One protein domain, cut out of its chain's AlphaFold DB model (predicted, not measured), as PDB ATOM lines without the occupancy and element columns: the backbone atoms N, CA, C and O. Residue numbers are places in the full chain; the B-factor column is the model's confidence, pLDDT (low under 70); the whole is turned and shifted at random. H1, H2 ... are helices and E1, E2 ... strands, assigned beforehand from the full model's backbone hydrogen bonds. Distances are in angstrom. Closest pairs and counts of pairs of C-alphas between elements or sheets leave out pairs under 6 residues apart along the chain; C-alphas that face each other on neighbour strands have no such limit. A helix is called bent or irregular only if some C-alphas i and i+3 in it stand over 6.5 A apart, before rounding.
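This is residues 287 to 310 and 581 to 704 of the 1031 residues of an uncharacterized protein of Bacteroides sp. OM05-12 (UniProt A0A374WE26). A twisted wall of six strands, E1, E4, E5, E9, E6 and E7, has three helices and a small three-stranded sheet gathered to one side of it, with its other side bare. H1 lies by the edge strand E1, H3 runs from beside H1 to the small sheet E2, E3, E8, ending near E4 and E5, and H2 reaches from near E6 towards H3. The printed part has 148 residues with three named helices and nine named strands, in the order E1 H1 H2 H3 E2 E3 E4 E5 E6 E7 E8 E9, and its class is mixed, helices and strands. The large sheet runs E1, E4, E5, E9, E6, E7 and is mixed; the small one runs E2, E3, E8 and is antiparallel. The whole is compact and rounded, with a radius of gyration of the C-alphas of 14.8 A and spans of 38 by 36 by 27 A.

E1, residues 288 to 291, begins with C-alpha 288 at (-29.558, -41.153, -32.682). H1, residues 295 to 307, is 18.6 A long. After the cut, H2, residues 581 to 594, is 20.0 A long and begins with C-alpha 581 at (-21.397, -60.850, -45.401). H3, residues 607 to 620, is 20.4 A long and irregular: C-alphas 608 and 611 are 8.1 A apart. E2 holds residues 622 to 624, E3 residues 630 to 633 and E4 residues 640 to 644. E5, residues 650 to 657, is 22.5 A long, and E6, residues 664 to 670, is 17.1 A long. E7 holds residues 673 to 675 and E8 residues 679 to 681. E9, residues 689 to 696, is 22.7 A long and ends with C-alpha 696 at (-12.125, -59.543, -35.635).

In the large sheet, edge strand E1 is antiparallel to E4, with N 289 and O 642 2.9 A apart, within hydrogen-bond range. E4 and E5 form a hairpin, with N 653 and O 641 at 2.8 A. E5 and E9 are parallel at 15 degrees, with N 691 and O 652 at 2.8 A. E9 and E6 are antiparallel, with N 692 and O 669 at 2.9 A. E6 and edge strand E7 form a hairpin, with N 670 and O 673 at 2.8 A. H1, H2 and H3 are on this sheet but only graze it, H3 with residues 616 to 620; the closest C-alphas of H3 and E4, those of Ile 620 and Val 641, are 6.3 A apart. In the small sheet, E2 and E3 form a hairpin, with N 623 and O 632 at 2.9 A, and E3 and E8 are antiparallel, with N 631 and O 680 at 2.8 A. H3 touches H1 at a steep tilt of 41 degrees, opposite ways; their closest C-alphas, those of Ala 304 and Gly 612, are 4.2 A apart. H2, with residues 588 to 592 alone, only just touches H3, with 3 pairs of C-alphas within 8 A, the closest those of Arg 592 and Tyr 615 at 6.8 A. H1 and H2 are apart. In H1 and H2 every O i to N i+4 pair is within hydrogen-bond range; in H3 8 of 10 are.

The C-alphas farthest apart, those of Val 310 and Asn 703, are 41.3 A apart. Residues 311 to 580 are not printed, and C-alphas 310 and 581 are 32.4 A apart across this cut. Of the links that are printed whole, H2 to H3, residues 595 to 606, is long. The mean pLDDT of the printed part is 93.4, and no printed residue is under 70.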
ATOM      1  N   LYS A 287     -32.470 -38.401 -31.350       97.44
ATOM      2  CA  LYS A 287     -32.996 -39.706 -31.778       97.44
ATOM      3  C   LYS A 287     -31.896 -40.714 -32.072       97.44
ATOM      4  O   LYS A 287     -32.137 -41.903 -31.904       97.44
ATOM      5  N   ILE A 288     -30.708 -40.271 -32.486       98.06
ATOM      6  CA  ILE A 288     -29.558 -41.153 -32.682       98.06
ATOM      7  C   ILE A 288     -28.330 -40.546 -32.001       98.06
ATOM      8  O   ILE A 288     -27.908 -39.431 -32.302       98.06
ATOM      9  N   ASP A 289     -27.765 -41.279 -31.048       96.81
ATOM     10  CA  ASP A 289     -26.505 -40.947 -30.389       96.81
ATOM     11  C   ASP A 289     -25.406 -41.862 -30.913       96.81
ATOM     12  O   ASP A 289     -25.525 -43.078 -30.786       96.81
ATOM     13  N   VAL A 290     -24.351 -41.289 -31.490       97.12
ATOM     14  CA  VAL A 290     -23.144 -42.017 -31.905       97.12
ATOM     15  C   VAL A 290     -21.979 -41.630 -30.999       97.12
ATOM     16  O   VAL A 290     -21.796 -40.451 -30.691       97.12
ATOM     17  N   ARG A 291     -21.182 -42.609 -30.557       94.81
ATOM     18  CA  ARG A 291     -19.984 -42.375 -29.735       94.81
ATOM     19  C   ARG A 291     -18.783 -43.122 -30.287       94.81
ATOM     20  O   ARG A 291     -18.894 -44.253 -30.758       94.81
ATOM     21  N   GLY A 292     -17.618 -42.491 -30.162       91.56
ATOM     22  CA  GLY A 292     -16.389 -42.908 -30.832       91.56
ATOM     23  C   GLY A 292     -16.292 -42.329 -32.246       91.56
ATOM     24  O   GLY A 292     -17.018 -41.395 -32.586       91.56
ATOM     25  N   GLY A 293     -15.365 -42.858 -33.043       90.38
ATOM     26  CA  GLY A 293     -14.997 -42.251 -34.324       90.38
ATOM     27  C   GLY A 293     -14.257 -40.917 -34.160       90.38
ATOM     28  O   GLY A 293     -14.005 -40.437 -33.051       90.38
ATOM     29  N   THR A 294     -13.874 -40.339 -35.285       93.75
ATOM     30  CA  THR A 294     -13.291 -39.005 -35.410       93.75
ATOM     31  C   THR A 294     -14.380 -37.931 -35.377       93.75
ATOM     32  O   THR A 294     -15.557 -38.197 -35.620       93.75
ATOM     33  N   GLU A 295     -13.994 -36.685 -35.094       94.69
ATOM     34  CA  GLU A 295     -14.921 -35.549 -35.172       94.69
ATOM     35  C   GLU A 295     -15.501 -35.386 -36.587       94.69
ATOM     36  O   GLU A 295     -16.682 -35.089 -36.735       94.69
ATOM     37  N   GLU A 296     -14.696 -35.634 -37.625       95.25
ATOM     38  CA  GLU A 296     -15.132 -35.564 -39.022       95.25
ATOM     39  C   GLU A 296     -16.226 -36.594 -39.338       95.25
ATOM     40  O   GLU A 296     -17.237 -36.237 -39.938       95.25
ATOM     41  N   GLU A 297     -16.090 -37.834 -38.859       96.00
ATOM     42  CA  GLU A 297     -17.119 -38.875 -39.014       96.00
ATOM     43  C   GLU A 297     -18.422 -38.503 -38.293       96.00
ATOM     44  O   GLU A 297     -19.507 -38.695 -38.841       96.00
ATOM     45  N   GLN A 298     -18.347 -37.924 -37.088       97.25
ATOM     46  CA  GLN A 298     -19.543 -37.458 -36.375       97.25
ATOM     47  C   GLN A 298     -20.220 -36.289 -37.102       97.25
ATOM     48  O   GLN A 298     -21.444 -36.271 -37.235       97.25
ATOM     49  N   ARG A 299     -19.438 -35.333 -37.619       97.62
ATOM     50  CA  ARG A 299     -19.949 -34.224 -38.439       97.62
ATOM     51  C   ARG A 299     -20.636 -34.719 -39.701       97.62
ATOM     52  O   ARG A 299     -21.742 -34.275 -40.005       97.62
ATOM     53  N   LEU A 300     -20.022 -35.670 -40.402       97.38
ATOM     54  CA  LEU A 300     -20.601 -36.295 -41.586       97.38
ATOM     55  C   LEU A 300     -21.920 -37.007 -41.245       97.38
ATOM     56  O   LEU A 300     -22.924 -36.787 -41.917       97.38
ATOM     57  N   PHE A 301     -21.957 -37.762 -40.142       98.31
ATOM     58  CA  PHE A 301     -23.162 -38.447 -39.671       98.31
ATOM     59  C   PHE A 301     -24.317 -37.485 -39.351       98.31
ATOM     60  O   PHE A 301     -25.427 -37.668 -39.851       98.31
ATOM     61  N   TYR A 302     -24.084 -36.440 -38.548       98.31
ATOM     62  CA  TYR A 302     -25.147 -35.491 -38.189       98.31
ATOM     63  C   TYR A 302     -25.560 -34.593 -39.362       98.31
ATOM     64  O   TYR A 302     -26.721 -34.191 -39.438       98.31
ATOM     65  N   THR A 303     -24.663 -34.336 -40.318       98.50
ATOM     66  CA  THR A 303     -25.012 -33.655 -41.575       98.50
ATOM     67  C   THR A 303     -25.892 -34.535 -42.465       98.50
ATOM     68  O   THR A 303     -26.922 -34.076 -42.954       98.50
ATOM     69  N   ALA A 304     -25.569 -35.827 -42.591       98.00
ATOM     70  CA  ALA A 304     -26.421 -36.800 -43.274       98.00
ATOM     71  C   ALA A 304     -27.800 -36.944 -42.610       98.00
ATOM     72  O   ALA A 304     -28.830 -37.030 -43.287       98.00
ATOM     73  N   MET A 305     -27.833 -36.899 -41.276       98.25
ATOM     74  CA  MET A 305     -29.073 -36.893 -40.504       98.25
ATOM     75  C   MET A 305     -29.890 -35.625 -40.738       98.25
ATOM     76  O   MET A 305     -31.099 -35.732 -40.884       98.25
ATOM     77  N   TYR A 306     -29.272 -34.447 -40.843       98.56
ATOM     78  CA  TYR A 306     -29.985 -33.214 -41.189       98.56
ATOM     79  C   TYR A 306     -30.721 -33.346 -42.534       98.56
ATOM     80  O   TYR A 306     -31.942 -33.180 -42.577       98.56
ATOM     81  N   HIS A 307     -30.020 -33.720 -43.611       97.69
ATOM     82  CA  HIS A 307     -30.631 -33.814 -44.945       97.69
ATOM     83  C   HIS A 307     -31.688 -34.929 -45.059       97.69
ATOM     84  O   HIS A 307     -32.675 -34.781 -45.777       97.69
ATOM     85  N   SER A 308     -31.604 -35.977 -44.231       97.19
ATOM     86  CA  SER A 308     -32.648 -37.014 -44.157       97.19
ATOM     87  C   SER A 308     -34.008 -36.508 -43.634       97.19
ATOM     88  O   SER A 308     -35.020 -37.186 -43.817       97.19
ATOM     89  N   PHE A 309     -34.050 -35.333 -42.990       97.50
ATOM     90  CA  PHE A 309     -35.240 -34.764 -42.338       97.50
ATOM     91  C   PHE A 309     -35.780 -33.485 -43.000       97.50
ATOM     92  O   PHE A 309     -36.738 -32.906 -42.492       97.50
ATOM     93  N   VAL A 310     -35.203 -32.995 -44.106       96.38
ATOM     94  CA  VAL A 310     -35.668 -31.723 -44.705       96.38
ATOM     95  C   VAL A 310     -36.875 -31.901 -45.630       96.38
ATOM     96  O   VAL A 310     -37.829 -31.129 -45.558       96.38
ATOM     97  N   PRO A 581     -21.145 -62.155 -46.032       91.19
ATOM     98  CA  PRO A 581     -21.397 -60.850 -45.401       91.19
ATOM     99  C   PRO A 581     -20.116 -60.018 -45.201       91.19
ATOM    100  O   PRO A 581     -20.173 -58.792 -45.124       91.19
ATOM    101  N   ASP A 582     -18.945 -60.660 -45.156       92.12
ATOM    102  CA  ASP A 582     -17.638 -60.000 -45.110       92.12
ATOM    103  C   ASP A 582     -17.353 -59.165 -46.369       92.12
ATOM    104  O   ASP A 582     -16.741 -58.100 -46.280       92.12
ATOM    105  N   MET A 583     -17.837 -59.613 -47.531       94.06
ATOM    106  CA  MET A 583     -17.720 -58.880 -48.792       94.06
ATOM    107  C   MET A 583     -18.710 -57.718 -48.848       94.06
ATOM    108  O   MET A 583     -18.314 -56.623 -49.243       94.06
ATOM    109  N   ALA A 584     -19.949 -57.909 -48.374       94.19
ATOM    110  CA  ALA A 584     -20.901 -56.807 -48.213       94.19
ATOM    111  C   ALA A 584     -20.285 -55.688 -47.357       94.19
ATOM    112  O   ALA A 584     -20.233 -54.534 -47.776       94.19
ATOM    113  N   ALA A 585     -19.717 -56.051 -46.202       93.00
ATOM    114  CA  ALA A 585     -19.030 -55.117 -45.317       93.00
ATOM    115  C   ALA A 585     -17.832 -54.419 -45.984       93.00
ATOM    116  O   ALA A 585     -17.680 -53.210 -45.828       93.00
ATOM    117  N   LYS A 586     -17.003 -55.151 -46.748       92.75
ATOM    118  CA  LYS A 586     -15.855 -54.592 -47.487       92.75
ATOM    119  C   LYS A 586     -16.290 -53.463 -48.427       92.75
ATOM    120  O   LYS A 586     -15.688 -52.393 -48.389       92.75
ATOM    121  N   TYR A 587     -17.286 -53.705 -49.281       94.00
ATOM    122  CA  TYR A 587     -17.698 -52.717 -50.282       94.00
ATOM    123  C   TYR A 587     -18.488 -51.563 -49.663       94.00
ATOM    124  O   TYR A 587     -18.247 -50.417 -50.025       94.00
ATOM    125  N   VAL A 588     -19.346 -51.830 -48.671       94.62
ATOM    126  CA  VAL A 588     -20.044 -50.770 -47.927       94.62
ATOM    127  C   VAL A 588     -19.059 -49.807 -47.255       94.62
ATOM    128  O   VAL A 588     -19.197 -48.592 -47.393       94.62
ATOM    129  N   ASP A 589     -18.039 -50.337 -46.573       93.19
ATOM    130  CA  ASP A 589     -16.988 -49.526 -45.948       93.19
ATOM    131  C   ASP A 589     -16.209 -48.710 -46.989       93.19
ATOM    132  O   ASP A 589     -16.002 -47.510 -46.810       93.19
ATOM    133  N   PHE A 590     -15.858 -49.326 -48.125       92.06
ATOM    134  CA  PHE A 590     -15.175 -48.643 -49.221       92.06
ATOM    135  C   PHE A 590     -15.951 -47.415 -49.721       92.06
ATOM    136  O   PHE A 590     -15.366 -46.336 -49.813       92.06
ATOM    137  N   ILE A 591     -17.251 -47.537 -49.999       90.88
ATOM    138  CA  ILE A 591     -18.066 -46.415 -50.502       90.88
ATOM    139  C   ILE A 591     -18.167 -45.326 -49.439       90.88
ATOM    140  O   ILE A 591     -17.919 -44.154 -49.721       90.88
ATOM    141  N   ARG A 592     -18.477 -45.714 -48.196       91.81
ATOM    142  CA  ARG A 592     -18.629 -44.784 -47.074       91.81
ATOM    143  C   ARG A 592     -17.380 -43.924 -46.884       91.81
ATOM    144  O   ARG A 592     -17.502 -42.731 -46.632       91.81
ATOM    145  N   THR A 593     -16.196 -44.522 -47.006       91.56
ATOM    146  CA  THR A 593     -14.917 -43.830 -46.801       91.56
ATOM    147  C   THR A 593     -14.458 -43.029 -48.018       91.56
ATOM    148  O   THR A 593     -13.818 -41.995 -47.844       91.56
ATOM    149  N   ASN A 594     -14.736 -43.487 -49.241       90.31
ATOM    150  CA  ASN A 594     -14.160 -42.875 -50.445       90.31
ATOM    151  C   ASN A 594     -15.111 -41.912 -51.170       90.31
ATOM    152  O   ASN A 594     -14.628 -41.020 -51.868       90.31
ATOM    153  N   HIS A 595     -16.430 -42.078 -51.024       91.19
ATOM    154  CA  HIS A 595     -17.420 -41.326 -51.803       91.19
ATOM    155  C   HIS A 595     -18.132 -40.239 -50.976       91.19
ATOM    156  O   HIS A 595     -18.598 -39.257 -51.543       91.19
ATOM    157  N   PHE A 596     -18.170 -40.358 -49.643       93.88
ATOM    158  CA  PHE A 596     -18.762 -39.350 -48.755       93.88
ATOM    159  C   PHE A 596     -17.673 -38.535 -48.055       93.88
ATOM    160  O   PHE A 596     -16.767 -39.097 -47.442       93.88
ATOM    161  N   SER A 597     -17.760 -37.202 -48.094       94.88
ATOM    162  CA  SER A 597     -16.867 -36.347 -47.297       94.88
ATOM    163  C   SER A 597     -17.439 -34.948 -47.081       94.88
ATOM    164  O   SER A 597     -18.136 -34.413 -47.937       94.88
ATOM    165  N   LEU A 598     -17.056 -34.282 -45.988       95.50
ATOM    166  CA  LEU A 598     -17.427 -32.875 -45.765       95.50
ATOM    167  C   LEU A 598     -16.833 -31.932 -46.829       95.50
ATOM    168  O   LEU A 598     -17.399 -30.883 -47.144       95.50
ATOM    169  N   ALA A 599     -15.666 -32.292 -47.370       94.56
ATOM    170  CA  ALA A 599     -14.931 -31.468 -48.324       94.56
ATOM    171  C   ALA A 599     -15.488 -31.547 -49.751       94.56
ATOM    172  O   ALA A 599     -15.404 -30.559 -50.474       94.56
ATOM    173  N   LYS A 600     -16.025 -32.702 -50.171       92.81
ATOM    174  CA  LYS A 600     -16.548 -32.906 -51.534       92.81
ATOM    175  C   LYS A 600     -18.073 -32.999 -51.604       92.81
ATOM    176  O   LYS A 600     -18.610 -32.820 -52.688       92.81
ATOM    177  N   GLY A 601     -18.745 -33.219 -50.474       94.44
ATOM    178  CA  GLY A 601     -20.185 -33.442 -50.417       94.44
ATOM    179  C   GLY A 601     -20.556 -34.923 -50.489       94.44
ATOM    180  O   GLY A 601     -19.792 -35.801 -50.068       94.44
ATOM    181  N   TYR A 602     -21.760 -35.167 -50.991       94.81
ATOM    182  CA  TYR A 602     -22.270 -36.487 -51.340       94.81
ATOM    183  C   TYR A 602     -21.648 -36.999 -52.651       94.81
ATOM    184  O   TYR A 602     -21.055 -36.209 -53.391       94.81
ATOM    185  N   PRO A 603     -21.759 -38.311 -52.930       91.19
ATOM    186  CA  PRO A 603     -21.240 -38.898 -54.165       91.19
ATOM    187  C   PRO A 603     -21.866 -38.281 -55.429       91.19
ATOM    188  O   PRO A 603     -21.151 -37.979 -56.382       91.19
ATOM    189  N   ASP A 604     -23.176 -38.034 -55.390       91.88
ATOM    190  CA  ASP A 604     -23.952 -37.304 -56.396       91.88
ATOM    191  C   ASP A 604     -25.068 -36.509 -55.677       91.88
ATOM    192  O   ASP A 604     -24.864 -36.076 -54.535       91.88
ATOM    193  N   ASN A 605     -26.224 -36.302 -56.312       94.19
ATOM    194  CA  ASN A 605     -27.450 -35.808 -55.683       94.19
ATOM    195  C   ASN A 605     -27.718 -36.493 -54.326       94.19
ATOM    196  O   ASN A 605     -27.455 -37.673 -54.123       94.19
ATOM    197  N   GLU A 606     -28.225 -35.732 -53.354       95.38
ATOM    198  CA  GLU A 606     -28.578 -36.276 -52.032       95.38
ATOM    199  C   GLU A 606     -29.963 -36.961 -52.018       95.38
ATOM    200  O   GLU A 606     -30.265 -37.769 -51.132       95.38
ATOM    201  N   ASP A 607     -30.787 -36.616 -53.008       95.12
ATOM    202  CA  ASP A 607     -32.111 -37.139 -53.334       95.12
ATOM    203  C   ASP A 607     -33.083 -37.168 -52.155       95.12
ATOM    204  O   ASP A 607     -33.705 -38.167 -51.782       95.12
ATOM    205  N   SER A 608     -33.267 -35.979 -51.575       94.19
ATOM    206  CA  SER A 608     -34.256 -35.710 -50.529       94.19
ATOM    207  C   SER A 608     -34.090 -36.586 -49.280       94.19
ATOM    208  O   SER A 608     -35.089 -36.880 -48.610       94.19
ATOM    209  N   GLY A 609     -32.876 -37.016 -48.949       95.81
ATOM    210  CA  GLY A 609     -32.568 -37.861 -47.800       95.81
ATOM    211  C   GLY A 609     -32.140 -39.287 -48.137       95.81
ATOM    212  O   GLY A 609     -31.853 -40.048 -47.207       95.81
ATOM    213  N   ALA A 610     -32.153 -39.706 -49.406       96.38
ATOM    214  CA  ALA A 610     -31.870 -41.090 -49.789       96.38
ATOM    215  C   ALA A 610     -30.408 -41.470 -49.505       96.38
ATOM    216  O   ALA A 610     -30.161 -42.417 -48.746       96.38
ATOM    217  N   MET A 611     -29.456 -40.665 -49.986       95.81
ATOM    218  CA  MET A 611     -28.022 -40.847 -49.724       95.81
ATOM    219  C   MET A 611     -27.667 -40.628 -48.250       95.81
ATOM    220  O   MET A 611     -26.898 -41.398 -47.663       95.81
ATOM    221  N   GLY A 612     -28.250 -39.605 -47.612       96.19
ATOM    222  CA  GLY A 612     -28.047 -39.340 -46.187       96.19
ATOM    223  C   GLY A 612     -28.458 -40.526 -45.312       96.19
ATOM    224  O   GLY A 612     -27.695 -40.980 -44.457       96.19
ATOM    225  N   SER A 613     -29.637 -41.092 -45.563       97.62
ATOM    226  CA  SER A 613     -30.129 -42.245 -44.806       97.62
ATOM    227  C   SER A 613     -29.411 -43.554 -45.154       97.62
ATOM    228  O   SER A 613     -29.251 -44.395 -44.266       97.62
ATOM    229  N   TRP A 614     -28.893 -43.706 -46.381       97.31
ATOM    230  CA  TRP A 614     -27.976 -44.797 -46.729       97.31
ATOM    231  C   TRP A 614     -26.716 -44.756 -45.855       97.31
ATOM    232  O   TRP A 614     -26.354 -45.760 -45.230       97.31
ATOM    233  N   TYR A 615     -26.088 -43.579 -45.734       96.94
ATOM    234  CA  TYR A 615     -24.908 -43.381 -44.887       96.94
ATOM    235  C   TYR A 615     -25.214 -43.670 -43.411       96.94
ATOM    236  O   TYR A 615     -24.414 -44.303 -42.721       96.94
ATOM    237  N   ILE A 616     -26.386 -43.256 -42.918       98.25
ATOM    238  CA  ILE A 616     -26.808 -43.524 -41.536       98.25
ATOM    239  C   ILE A 616     -26.929 -45.028 -41.292       98.25
ATOM    240  O   ILE A 616     -26.260 -45.535 -40.392       98.25
ATOM    241  N   PHE A 617     -27.719 -45.755 -42.087       98.12
ATOM    242  CA  PHE A 617     -27.920 -47.199 -41.905       98.12
ATOM    243  C   PHE A 617     -26.597 -47.975 -41.921       98.12
ATOM    244  O   PHE A 617     -26.264 -48.715 -40.988       98.12
ATOM    245  N   THR A 618     -25.781 -47.729 -42.943       96.06
ATOM    246  CA  THR A 618     -24.478 -48.389 -43.088       96.06
ATOM    247  C   THR A 618     -23.481 -48.009 -41.990       96.06
ATOM    248  O   THR A 618     -22.549 -48.765 -41.716       96.06
ATOM    249  N   SER A 619     -23.683 -46.882 -41.302       97.38
ATOM    250  CA  SER A 619     -22.868 -46.461 -40.156       97.38
ATOM    251  C   SER A 619     -23.335 -47.037 -38.820       97.38
ATOM    252  O   SER A 619     -22.497 -47.316 -37.958       97.38
ATOM    253  N   ILE A 620     -24.640 -47.254 -38.633       97.38
ATOM    254  CA  ILE A 620     -25.190 -47.788 -37.373       97.38
ATOM    255  C   ILE A 620     -25.112 -49.317 -37.267       97.38
ATOM    256  O   ILE A 620     -25.277 -49.851 -36.174       97.38
ATOM    257  N   GLY A 621     -24.822 -50.015 -38.371       96.06
ATOM    258  CA  GLY A 621     -24.516 -51.449 -38.377       96.06
ATOM    259  C   GLY A 621     -25.590 -52.354 -38.983       96.06
ATOM    260  O   GLY A 621     -25.505 -53.574 -38.843       96.06
ATOM    261  N   PHE A 622     -26.599 -51.814 -39.666       97.06
ATOM    262  CA  PHE A 622     -27.553 -52.635 -40.416       97.06
ATOM    263  C   PHE A 622     -28.232 -51.853 -41.544       97.06
ATOM    264  O   PHE A 622     -28.271 -50.631 -41.502       97.06
ATOM    265  N   PHE A 623     -28.778 -52.541 -42.549       98.12
ATOM    266  CA  PHE A 623     -29.361 -51.920 -43.745       98.12
ATOM    267  C   PHE A 623     -30.696 -52.571 -44.145       98.12
ATOM    268  O   PHE A 623     -30.778 -53.798 -44.125       98.12
ATOM    269  N   PRO A 624     -31.749 -51.808 -44.491       97.62
ATOM    270  CA  PRO A 624     -33.071 -52.365 -44.788       97.62
ATOM    271  C   PRO A 624     -33.137 -53.046 -46.164       97.62
ATOM    272  O   PRO A 624     -32.598 -52.532 -47.137       97.62
ATOM    273  N   ASN A 625     -33.896 -54.144 -46.274       96.69
ATOM    274  CA  ASN A 625     -34.546 -54.491 -47.544       96.69
ATOM    275  C   ASN A 625     -35.979 -53.936 -47.509       96.69
ATOM    276  O   ASN A 625     -36.902 -54.589 -47.022       96.69
ATOM    277  N   ALA A 626     -36.133 -52.668 -47.890       95.88
ATOM    278  CA  ALA A 626     -37.367 -51.905 -47.706       95.88
ATOM    279  C   ALA A 626     -38.560 -52.517 -48.449       95.88
ATOM    280  O   ALA A 626     -38.399 -52.973 -49.572       95.88
ATOM    281  N   GLY A 627     -39.751 -52.527 -47.847       94.50
ATOM    282  CA  GLY A 627     -40.922 -53.262 -48.356       94.50
ATOM    283  C   GLY A 627     -41.007 -54.705 -47.838       94.50
ATOM    284  O   GLY A 627     -41.972 -55.423 -48.124       94.50
ATOM    285  N   GLN A 628     -40.008 -55.129 -47.058       92.50
ATOM    286  CA  GLN A 628     -39.931 -56.403 -46.343       92.50
ATOM    287  C   GLN A 628     -39.575 -56.153 -44.867       92.50
ATOM    288  O   GLN A 628     -39.251 -55.040 -44.448       92.50
ATOM    289  N   ASP A 629     -39.668 -57.188 -44.035       88.44
ATOM    290  CA  ASP A 629     -39.600 -57.061 -42.578       88.44
ATOM    291  C   ASP A 629     -38.196 -57.285 -41.987       88.44
ATOM    292  O   ASP A 629     -38.093 -57.537 -40.787       88.44
ATOM    293  N   TYR A 630     -37.114 -57.197 -42.771       93.62
ATOM    294  CA  TYR A 630     -35.757 -57.490 -42.292       93.62
ATOM    295  C   TYR A 630     -34.677 -56.486 -42.721       93.62
ATOM    296  O   TYR A 630     -34.832 -55.699 -43.657       93.62
ATOM    297  N   TYR A 631     -33.560 -56.540 -41.994       97.88
ATOM    298  CA  TYR A 631     -32.363 -55.729 -42.174       97.88
ATOM    299  C   TYR A 631     -31.127 -56.631 -42.255       97.88
ATOM    300  O   TYR A 631     -30.984 -57.554 -41.450       97.88
ATOM    301  N   TYR A 632     -30.216 -56.342 -43.179       97.81
ATOM    302  CA  TYR A 632     -28.893 -56.961 -43.266       97.81
ATOM    303  C   TYR A 632     -27.975 -56.422 -42.171       97.81
ATOM    304  O   TYR A 632     -27.989 -55.226 -41.900       97.81
ATOM    305  N   LEU A 633     -27.156 -57.276 -41.560       96.75
ATOM    306  CA  LEU A 633     -26.193 -56.894 -40.524       96.75
ATOM    307  C   LEU A 633     -24.849 -56.480 -41.140       96.75
ATOM    308  O   LEU A 633     -24.313 -57.162 -42.011       96.75
ATOM    309  N   LEU A 634     -24.276 -55.390 -40.631       95.31
ATOM    310  CA  LEU A 634     -22.986 -54.825 -41.028       95.31
ATOM    311  C   LEU A 634     -22.137 -54.481 -39.794       95.31
ATOM    312  O   LEU A 634     -22.691 -54.173 -38.738       95.31
ATOM    313  N   PRO A 635     -20.796 -54.467 -39.899       94.94
ATOM    314  CA  PRO A 635     -19.960 -53.850 -38.877       94.94
ATOM    315  C   PRO A 635     -20.338 -52.365 -38.700       94.94
ATOM    316  O   PRO A 635     -20.334 -51.625 -39.688       94.94
ATOM    317  N   PRO A 636     -20.636 -51.896 -37.476       95.94
ATOM    318  CA  PRO A 636     -20.915 -50.480 -37.234       95.94
ATOM    319  C   PRO A 636     -19.671 -49.613 -37.491       95.94
ATOM    320  O   PRO A 636     -18.560 -50.020 -37.143       95.94
ATOM    321  N   ALA A 637     -19.848 -48.401 -38.031       94.50
ATOM    322  CA  ALA A 637     -18.783 -47.382 -38.070       94.50
ATOM    323  C   ALA A 637     -18.426 -46.899 -36.663       94.50
ATOM    324  O   ALA A 637     -17.258 -46.694 -36.335       94.50
ATOM    325  N   PHE A 638     -19.449 -46.716 -35.828       95.88
ATOM    326  CA  PHE A 638     -19.303 -46.158 -34.492       95.88
ATOM    327  C   PHE A 638     -19.300 -47.265 -33.435       95.88
ATOM    328  O   PHE A 638     -20.150 -48.158 -33.481       95.88
ATOM    329  N   PRO A 639     -18.376 -47.219 -32.456       95.31
ATOM    330  CA  PRO A 639     -18.312 -48.229 -31.412       95.31
ATOM    331  C   PRO A 639     -19.578 -48.395 -30.575       95.31
ATOM    332  O   PRO A 639     -19.879 -49.516 -30.160       95.31
ATOM    333  N   GLU A 640     -20.294 -47.299 -30.327       97.81
ATOM    334  CA  GLU A 640     -21.580 -47.298 -29.636       97.81
ATOM    335  C   GLU A 640     -22.568 -46.421 -30.406       97.81
ATOM    336  O   GLU A 640     -22.271 -45.266 -30.725       97.81
ATOM    337  N   VAL A 641     -23.754 -46.965 -30.671       98.44
ATOM    338  CA  VAL A 641     -24.886 -46.231 -31.240       98.44
ATOM    339  C   VAL A 641     -26.122 -46.492 -30.393       98.44
ATOM    340  O   VAL A 641     -26.403 -47.630 -30.027       98.44
ATOM    341  N   THR A 642     -26.884 -45.452 -30.083       98.44
ATOM    342  CA  THR A 642     -28.200 -45.576 -29.450       98.44
ATOM    343  C   THR A 642     -29.245 -44.897 -30.313       98.44
ATOM    344  O   THR A 642     -29.230 -43.676 -30.443       98.44
ATOM    345  N   LEU A 643     -30.177 -45.672 -30.861       98.44
ATOM    346  CA  LEU A 643     -31.377 -45.148 -31.503       98.44
ATOM    347  C   LEU A 643     -32.495 -45.084 -30.464       98.44
ATOM    348  O   LEU A 643     -32.786 -46.084 -29.811       98.44
ATOM    349  N   THR A 644     -33.125 -43.924 -30.315       97.94
ATOM    350  CA  THR A 644     -34.305 -43.719 -29.472       97.94
ATOM    351  C   THR A 644     -35.534 -43.640 -30.366       97.94
ATOM    352  O   THR A 644     -35.709 -42.681 -31.119       97.94
ATOM    353  N   MET A 645     -36.377 -44.661 -30.266       95.62
ATOM    354  CA  MET A 645     -37.615 -44.799 -31.024       95.62
ATOM    355  C   MET A 645     -38.692 -43.847 -30.488       95.62
ATOM    356  O   MET A 645     -38.605 -43.354 -29.358       95.62
ATOM    357  N   GLU A 646     -39.745 -43.600 -31.267       93.12
ATOM    358  CA  GLU A 646     -40.823 -42.679 -30.873       93.12
ATOM    359  C   GLU A 646     -41.610 -43.167 -29.642       93.12
ATOM    360  O   GLU A 646     -42.021 -42.366 -28.805       93.12
ATOM    361  N   ASN A 647     -41.713 -44.487 -29.453       88.25
ATOM    362  CA  ASN A 647     -42.291 -45.115 -28.257       88.25
ATOM    363  C   ASN A 647     -41.384 -45.033 -26.999       88.25
ATOM    364  O   ASN A 647     -41.729 -45.576 -25.947       88.25
ATOM    365  N   GLY A 648     -40.212 -44.394 -27.096       94.25
ATOM    366  CA  GLY A 648     -39.229 -44.243 -26.018       94.25
ATOM    367  C   GLY A 648     -38.332 -45.463 -25.783       94.25
ATOM    368  O   GLY A 648     -37.442 -45.411 -24.927       94.25
ATOM    369  N   LYS A 649     -38.534 -46.563 -26.521       95.56
ATOM    370  CA  LYS A 649     -37.634 -47.722 -26.517       95.56
ATOM    371  C   LYS A 649     -36.332 -47.387 -27.231       95.56
ATOM    372  O   LYS A 649     -36.238 -46.420 -27.986       95.56
ATOM    373  N   LYS A 650     -35.305 -48.189 -26.955       98.25
ATOM    374  CA  LYS A 650     -33.961 -47.968 -27.478       98.25
ATOM    375  C   LYS A 650     -33.439 -49.191 -28.202       98.25
ATOM    376  O   LYS A 650     -33.593 -50.307 -27.710       98.25
ATOM    377  N   ILE A 651     -32.783 -48.950 -29.329       98.56
ATOM    378  CA  ILE A 651     -31.920 -49.924 -29.988       98.56
ATOM    379  C   ILE A 651     -30.483 -49.502 -29.686       98.56
ATOM    380  O   ILE A 651     -30.029 -48.449 -30.127       98.56
ATOM    381  N   GLU A 652     -29.790 -50.304 -28.889       98.62
ATOM    382  CA  GLU A 652     -28.399 -50.086 -28.510       98.62
ATOM    383  C   GLU A 652     -27.494 -50.995 -29.338       98.62
ATOM    384  O   GLU A 652     -27.542 -52.217 -29.199       98.62
ATOM    385  N   VAL A 653     -26.631 -50.407 -30.159       98.69
ATOM    386  CA  VAL A 653     -25.593 -51.116 -30.907       98.69
ATOM    387  C   VAL A 653     -24.250 -50.891 -30.226       98.69
ATOM    388  O   VAL A 653     -23.874 -49.756 -29.940       98.69
ATOM    389  N   LYS A 654     -23.520 -51.973 -29.949       98.19
ATOM    390  CA  LYS A 654     -22.201 -51.935 -29.304       98.19
ATOM    391  C   LYS A 654     -21.216 -52.797 -30.071       98.19
ATOM    392  O   LYS A 654     -21.574 -53.869 -30.551       98.19
ATOM    393  N   THR A 655     -19.962 -52.367 -30.128       97.19
ATOM    394  CA  THR A 655     -18.873 -53.146 -30.727       97.19
ATOM    395  C   THR A 655     -17.851 -53.566 -29.676       97.19
ATOM    396  O   THR A 655     -17.474 -52.793 -28.796       97.19
ATOM    397  N   ILE A 656     -17.380 -54.805 -29.777       96.75
ATOM    398  CA  ILE A 656     -16.267 -55.346 -29.000       96.75
ATOM    399  C   ILE A 656     -15.234 -55.836 -30.005       96.75
ATOM    400  O   ILE A 656     -15.442 -56.832 -30.694       96.75
ATOM    401  N   LYS A 657     -14.125 -55.110 -30.111       94.56
ATOM    402  CA  LYS A 657     -13.071 -55.387 -31.085       94.56
ATOM    403  C   LYS A 657     -11.969 -56.257 -30.478       94.56
ATOM    404  O   LYS A 657     -11.509 -55.972 -29.374       94.56
ATOM    405  N   SER A 658     -11.501 -57.271 -31.206       92.75
ATOM    406  CA  SER A 658     -10.330 -58.065 -30.793       92.75
ATOM    407  C   SER A 658      -9.005 -57.298 -30.921       92.75
ATOM    408  O   SER A 658      -8.034 -57.624 -30.240       92.75
ATOM    409  N   SER A 659      -8.980 -56.252 -31.750       91.56
ATOM    410  CA  SER A 659      -7.875 -55.306 -31.933       91.56
ATOM    411  C   SER A 659      -8.405 -53.956 -32.452       91.56
ATOM    412  O   SER A 659      -9.517 -53.903 -32.976       91.56
ATOM    413  N   PRO A 660      -7.657 -52.840 -32.345       87.31
ATOM    414  CA  PRO A 660      -8.133 -51.525 -32.799       87.31
ATOM    415  C   PRO A 660      -8.575 -51.467 -34.274       87.31
ATOM    416  O   PRO A 660      -9.491 -50.719 -34.615       87.31
ATOM    417  N   ASP A 661      -7.953 -52.284 -35.126       87.44
ATOM    418  CA  ASP A 661      -8.186 -52.409 -36.568       87.44
ATOM    419  C   ASP A 661      -9.253 -53.455 -36.955       87.44
ATOM    420  O   ASP A 661      -9.592 -53.571 -38.134       87.44
ATOM    421  N   ALA A 662      -9.832 -54.169 -35.980       91.12
ATOM    422  CA  ALA A 662     -10.852 -55.186 -36.227       91.12
ATOM    423  C   ALA A 662     -12.100 -54.603 -36.904       91.12
ATOM    424  O   ALA A 662     -12.738 -53.680 -36.381       91.12
ATOM    425  N   LYS A 663     -12.447 -55.188 -38.059       88.12
ATOM    426  CA  LYS A 663     -13.516 -54.715 -38.955       88.12
ATOM    427  C   LYS A 663     -14.443 -55.804 -39.497       88.12
ATOM    428  O   LYS A 663     -15.458 -55.478 -40.098       88.12
ATOM    429  N   TYR A 664     -14.128 -57.081 -39.288       90.56
ATOM    430  CA  TYR A 664     -14.976 -58.193 -39.721       90.56
ATOM    431  C   TYR A 664     -15.829 -58.701 -38.570       90.56
ATOM    432  O   TYR A 664     -15.364 -58.745 -37.436       90.56
ATOM    433  N   ILE A 665     -17.062 -59.114 -38.846       93.31
ATOM    434  CA  ILE A 665     -17.933 -59.700 -37.826       93.31
ATOM    435  C   ILE A 665     -17.408 -61.096 -37.469       93.31
ATOM    436  O   ILE A 665     -17.198 -61.926 -38.347       93.31
ATOM    437  N   GLN A 666     -17.198 -61.352 -36.180       92.38
ATOM    438  CA  GLN A 666     -16.942 -62.682 -35.622       92.38
ATOM    439  C   GLN A 666     -18.238 -63.318 -35.107       92.38
ATOM    440  O   GLN A 666     -18.466 -64.510 -35.280       92.38
ATOM    441  N   SER A 667     -19.069 -62.532 -34.422       93.19
ATOM    442  CA  SER A 667     -20.406 -62.936 -33.985       93.19
ATOM    443  C   SER A 667     -21.252 -61.705 -33.676       93.19
ATOM    444  O   SER A 667     -20.717 -60.643 -33.346       93.19
ATOM    445  N   VAL A 668     -22.572 -61.860 -33.758       96.38
ATOM    446  CA  VAL A 668     -23.540 -60.845 -33.332       96.38
ATOM    447  C   VAL A 668     -24.410 -61.432 -32.233       96.38
ATOM    448  O   VAL A 668     -24.878 -62.562 -32.350       96.38
ATOM    449  N   VAL A 669     -24.633 -60.672 -31.165       93.44
ATOM    450  CA  VAL A 669     -25.545 -61.035 -30.078       93.44
ATOM    451  C   VAL A 669     -26.719 -60.068 -30.073       93.44
ATOM    452  O   VAL A 669     -26.541 -58.890 -29.775       93.44
ATOM    453  N   LEU A 670     -27.916 -60.571 -30.363       94.38
ATOM    454  CA  LEU A 670     -29.172 -59.828 -30.295       94.38
ATOM    455  C   LEU A 670     -29.923 -60.219 -29.022       94.38
ATOM    456  O   LEU A 670     -30.292 -61.379 -28.843       94.38
ATOM    457  N   ASN A 671     -30.151 -59.261 -28.121       87.44
ATOM    458  CA  ASN A 671     -30.889 -59.471 -26.866       87.44
ATOM    459  C   ASN A 671     -30.380 -60.685 -26.057       87.44
ATOM    460  O   ASN A 671     -31.155 -61.476 -25.519       87.44
ATOM    461  N   GLY A 672     -29.054 -60.856 -26.005       82.44
ATOM    462  CA  GLY A 672     -28.383 -61.954 -25.298       82.44
ATOM    463  C   GLY A 672     -28.318 -63.285 -26.059       82.44
ATOM    464  O   GLY A 672     -27.757 -64.245 -25.532       82.44
ATOM    465  N   LYS A 673     -28.855 -63.366 -27.283       81.31
ATOM    466  CA  LYS A 673     -28.784 -64.556 -28.141       81.31
ATOM    467  C   LYS A 673     -27.775 -64.354 -29.266       81.31
ATOM    468  O   LYS A 673     -27.864 -63.374 -29.998       81.31
ATOM    469  N   VAL A 674     -26.834 -65.284 -29.404       87.06
ATOM    470  CA  VAL A 674     -25.906 -65.313 -30.542       87.06
ATOM    471  C   VAL A 674     -26.700 -65.601 -31.815       87.06
ATOM    472  O   VAL A 674     -27.522 -66.516 -31.826       87.06
ATOM    473  N   LEU A 675     -26.464 -64.812 -32.860       86.56
ATOM    474  CA  LEU A 675     -27.030 -65.011 -34.185       86.56
ATOM    475  C   LEU A 675     -26.090 -65.862 -35.042       86.56
ATOM    476  O   LEU A 675     -24.890 -65.594 -35.136       86.56
ATOM    477  N   ASP A 676     -26.677 -66.843 -35.713       84.00
ATOM    478  CA  ASP A 676     -26.074 -67.698 -36.736       84.00
ATOM    479  C   ASP A 676     -26.526 -67.296 -38.152       84.00
ATOM    480  O   ASP A 676     -26.439 -68.080 -39.090       84.00
ATOM    481  N   ARG A 677     -27.007 -66.061 -38.318       88.06
ATOM    482  CA  ARG A 677     -27.510 -65.500 -39.579       88.06
ATOM    483  C   ARG A 677     -27.096 -64.040 -39.737       88.06
ATOM    484  O   ARG A 677     -26.815 -63.354 -38.756       88.06
ATOM    485  N   THR A 678     -27.134 -63.550 -40.971       91.25
ATOM    486  CA  THR A 678     -26.616 -62.229 -41.378       91.25
ATOM    487  C   THR A 678     -27.678 -61.130 -41.429       91.25
ATOM    488  O   THR A 678     -27.445 -60.062 -41.991       91.25
ATOM    489  N   TRP A 679     -28.845 -61.369 -40.835       94.69
ATOM    490  CA  TRP A 679     -29.984 -60.456 -40.863       94.69
ATOM    491  C   TRP A 679     -30.805 -60.523 -39.569       94.69
ATOM    492  O   TRP A 679     -30.710 -61.475 -38.785       94.69
ATOM    493  N   ILE A 680     -31.623 -59.496 -39.350       94.38
ATOM    494  CA  ILE A 680     -32.579 -59.376 -38.240       94.38
ATOM    495  C   ILE A 680     -33.930 -58.898 -38.760       94.38
ATOM    496  O   ILE A 680     -33.979 -58.140 -39.725       94.38
ATOM    497  N   ARG A 681     -35.029 -59.302 -38.118       90.75
ATOM    498  CA  ARG A 681     -36.370 -58.795 -38.437       90.75
ATOM    499  C   ARG A 681     -36.688 -57.538 -37.646       90.75
ATOM    500  O   ARG A 681     -36.264 -57.377 -36.503       90.75
ATOM    501  N   HIS A 682     -37.535 -56.692 -38.218       91.38
ATOM    502  CA  HIS A 682     -38.066 -55.503 -37.562       91.38
ATOM    503  C   HIS A 682     -38.747 -55.842 -36.231       91.38
ATOM    504  O   HIS A 682     -38.474 -55.208 -35.216       91.38
ATOM    505  N   ALA A 683     -39.550 -56.911 -36.190       84.44
ATOM    506  CA  ALA A 683     -40.225 -57.358 -34.969       84.44
ATOM    507  C   ALA A 683     -39.263 -57.728 -33.819       84.44
ATOM    508  O   ALA A 683     -39.672 -57.745 -32.661       84.44
ATOM    509  N   GLU A 684     -37.991 -58.024 -34.110       86.19
ATOM    510  CA  GLU A 684     -36.990 -58.360 -33.090       86.19
ATOM    511  C   GLU A 684     -36.355 -57.126 -32.438       86.19
ATOM    512  O   GLU A 684     -35.729 -57.250 -31.383       86.19
ATOM    513  N   ILE A 685     -36.530 -55.951 -33.051       93.44
ATOM    514  CA  ILE A 685     -35.985 -54.668 -32.588       93.44
ATOM    515  C   ILE A 685     -37.060 -53.622 -32.261       93.44
ATOM    516  O   ILE A 685     -36.756 -52.660 -31.560       93.44
ATOM    517  N   ALA A 686     -38.310 -53.822 -32.698       84.50
ATOM    518  CA  ALA A 686     -39.413 -52.863 -32.555       84.50
ATOM    519  C   ALA A 686     -39.757 -52.488 -31.095       84.50
ATOM    520  O   ALA A 686     -40.237 -51.391 -30.818       84.50
ATOM    521  N   GLU A 687     -39.471 -53.380 -30.142       84.44
ATOM    522  CA  GLU A 687     -39.700 -53.162 -28.700       84.44
ATOM    523  C   GLU A 687     -38.437 -52.708 -27.946       84.44
ATOM    524  O   GLU A 687     -38.372 -52.737 -26.710       84.44
ATOM    525  N   GLY A 688     -37.430 -52.263 -28.697       90.38
ATOM    526  CA  GLY A 688     -36.076 -52.032 -28.221       90.38
ATOM    527  C   GLY A 688     -35.231 -53.303 -28.258       90.38
ATOM    528  O   GLY A 688     -35.723 -54.422 -28.100       90.38
ATOM    529  N   ALA A 689     -33.933 -53.122 -28.472       95.81
ATOM    530  CA  ALA A 689     -32.988 -54.221 -28.564       95.81
ATOM    531  C   ALA A 689     -31.575 -53.801 -28.165       95.81
ATOM    532  O   ALA A 689     -31.197 -52.640 -28.282       95.81
ATOM    533  N   THR A 690     -30.767 -54.771 -27.760       98.00
ATOM    534  CA  THR A 690     -29.315 -54.625 -27.674       98.00
ATOM    535  C   THR A 690     -28.672 -55.532 -28.717       98.00
ATOM    536  O   THR A 690     -28.906 -56.742 -28.709       98.00
ATOM    537  N   ILE A 691     -27.849 -54.953 -29.588       98.50
ATOM    538  CA  ILE A 691     -27.085 -55.639 -30.629       98.50
ATOM    539  C   ILE A 691     -25.598 -55.467 -30.312       98.50
ATOM    540  O   ILE A 691     -25.074 -54.355 -30.327       98.50
ATOM    541  N   ILE A 692     -24.906 -56.561 -30.001       98.44
ATOM    542  CA  ILE A 692     -23.470 -56.545 -29.700       98.44
ATOM    543  C   ILE A 692     -22.721 -57.231 -30.835       98.44
ATOM    544  O   ILE A 692     -22.905 -58.425 -31.066       98.44
ATOM    545  N   TYR A 693     -21.857 -56.486 -31.513       97.94
ATOM    546  CA  TYR A 693     -20.965 -56.985 -32.553       97.94
ATOM    547  C   TYR A 693     -19.608 -57.312 -31.946       97.94
ATOM    548  O   TYR A 693     -18.913 -56.424 -31.454       97.94
ATOM    549  N   TYR A 694     -19.198 -58.571 -32.024       96.56
ATOM    550  CA  TYR A 694     -17.815 -58.957 -31.777       96.56
ATOM    551  C   TYR A 694     -17.070 -58.888 -33.101       96.56
ATOM    552  O   TYR A 694     -17.433 -59.595 -34.042       96.56
ATOM    553  N   LEU A 695     -16.066 -58.017 -33.190       95.31
ATOM    554  CA  LEU A 695     -15.308 -57.781 -34.413       95.31
ATOM    555  C   LEU A 695     -13.903 -58.382 -34.325       95.31
ATOM    556  O   LEU A 695     -13.251 -58.336 -33.281       95.31
ATOM    557  N   THR A 696     -13.425 -58.895 -35.455       92.94
ATOM    558  CA  THR A 696     -12.125 -59.543 -35.635       92.94
ATOM    559  C   THR A 696     -11.388 -59.016 -36.874       92.94
ATOM    560  O   THR A 696     -11.956 -58.319 -37.717       92.94
ATOM    561  N   ASN A 697     -10.109 -59.372 -36.996       89.38
ATOM    562  CA  ASN A 697      -9.273 -59.130 -38.178       89.38
ATOM    563  C   ASN A 697      -9.358 -60.261 -39.222       89.38
ATOM    564  O   ASN A 697      -8.684 -60.206 -40.247       89.38
ATOM    565  N   GLN A 698     -10.161 -61.297 -38.968       84.19
ATOM    566  CA  GLN A 698     -10.265 -62.487 -39.813       84.19
ATOM    567  C   GLN A 698     -11.658 -62.565 -40.478       84.19
ATOM    568  O   GLN A 698     -12.635 -62.830 -39.778       84.19
ATOM    569  N   PRO A 699     -11.778 -62.369 -41.806       72.56
ATOM    570  CA  PRO A 699     -13.065 -62.201 -42.501       72.56
ATOM    571  C   PRO A 699     -14.025 -63.397 -42.444       72.56
ATOM    572  O   PRO A 699     -15.223 -63.212 -42.600       72.56
ATOM    573  N   GLN A 700     -13.528 -64.612 -42.202       70.12
ATOM    574  CA  GLN A 700     -14.302 -65.860 -42.313       70.12
ATOM    575  C   GLN A 700     -14.546 -66.551 -40.959       70.12
ATOM    576  O   GLN A 700     -14.693 -67.767 -40.894       70.12
ATOM    577  N   GLN A 701     -14.530 -65.806 -39.848       71.19
ATOM    578  CA  GLN A 701     -14.695 -66.395 -38.509       71.19
ATOM    579  C   GLN A 701     -16.142 -66.488 -38.019       71.19
ATOM    580  O   GLN A 701     -16.384 -67.161 -37.015       71.19
ATOM    581  N   TRP A 702     -17.096 -65.837 -38.683       79.94
ATOM    582  CA  TRP A 702     -18.496 -65.946 -38.290       79.94
ATOM    583  C   TRP A 702     -19.108 -67.228 -38.850       79.94
ATOM    584  O   TRP A 702     -19.330 -67.350 -40.051       79.94
ATOM    585  N   ASN A 703     -19.361 -68.192 -37.966       75.75
ATOM    586  CA  ASN A 703     -20.065 -69.422 -38.313       75.75
ATOM    587  C   ASN A 703     -21.558 -69.114 -38.515       75.75
ATOM    588  O   ASN A 703     -22.286 -68.952 -37.533       75.75
ATOM    589  N   ILE A 704     -21.979 -68.990 -39.773       81.25
ATOM    590  CA  ILE A 704     -23.354 -68.672 -40.175       81.25
ATOM    591  C   ILE A 704     -23.983 -69.843 -40.926       81.25
ATOM    592  O   ILE A 704     -23.302 -70.583 -41.635       81.25
TER     593      ILE A 704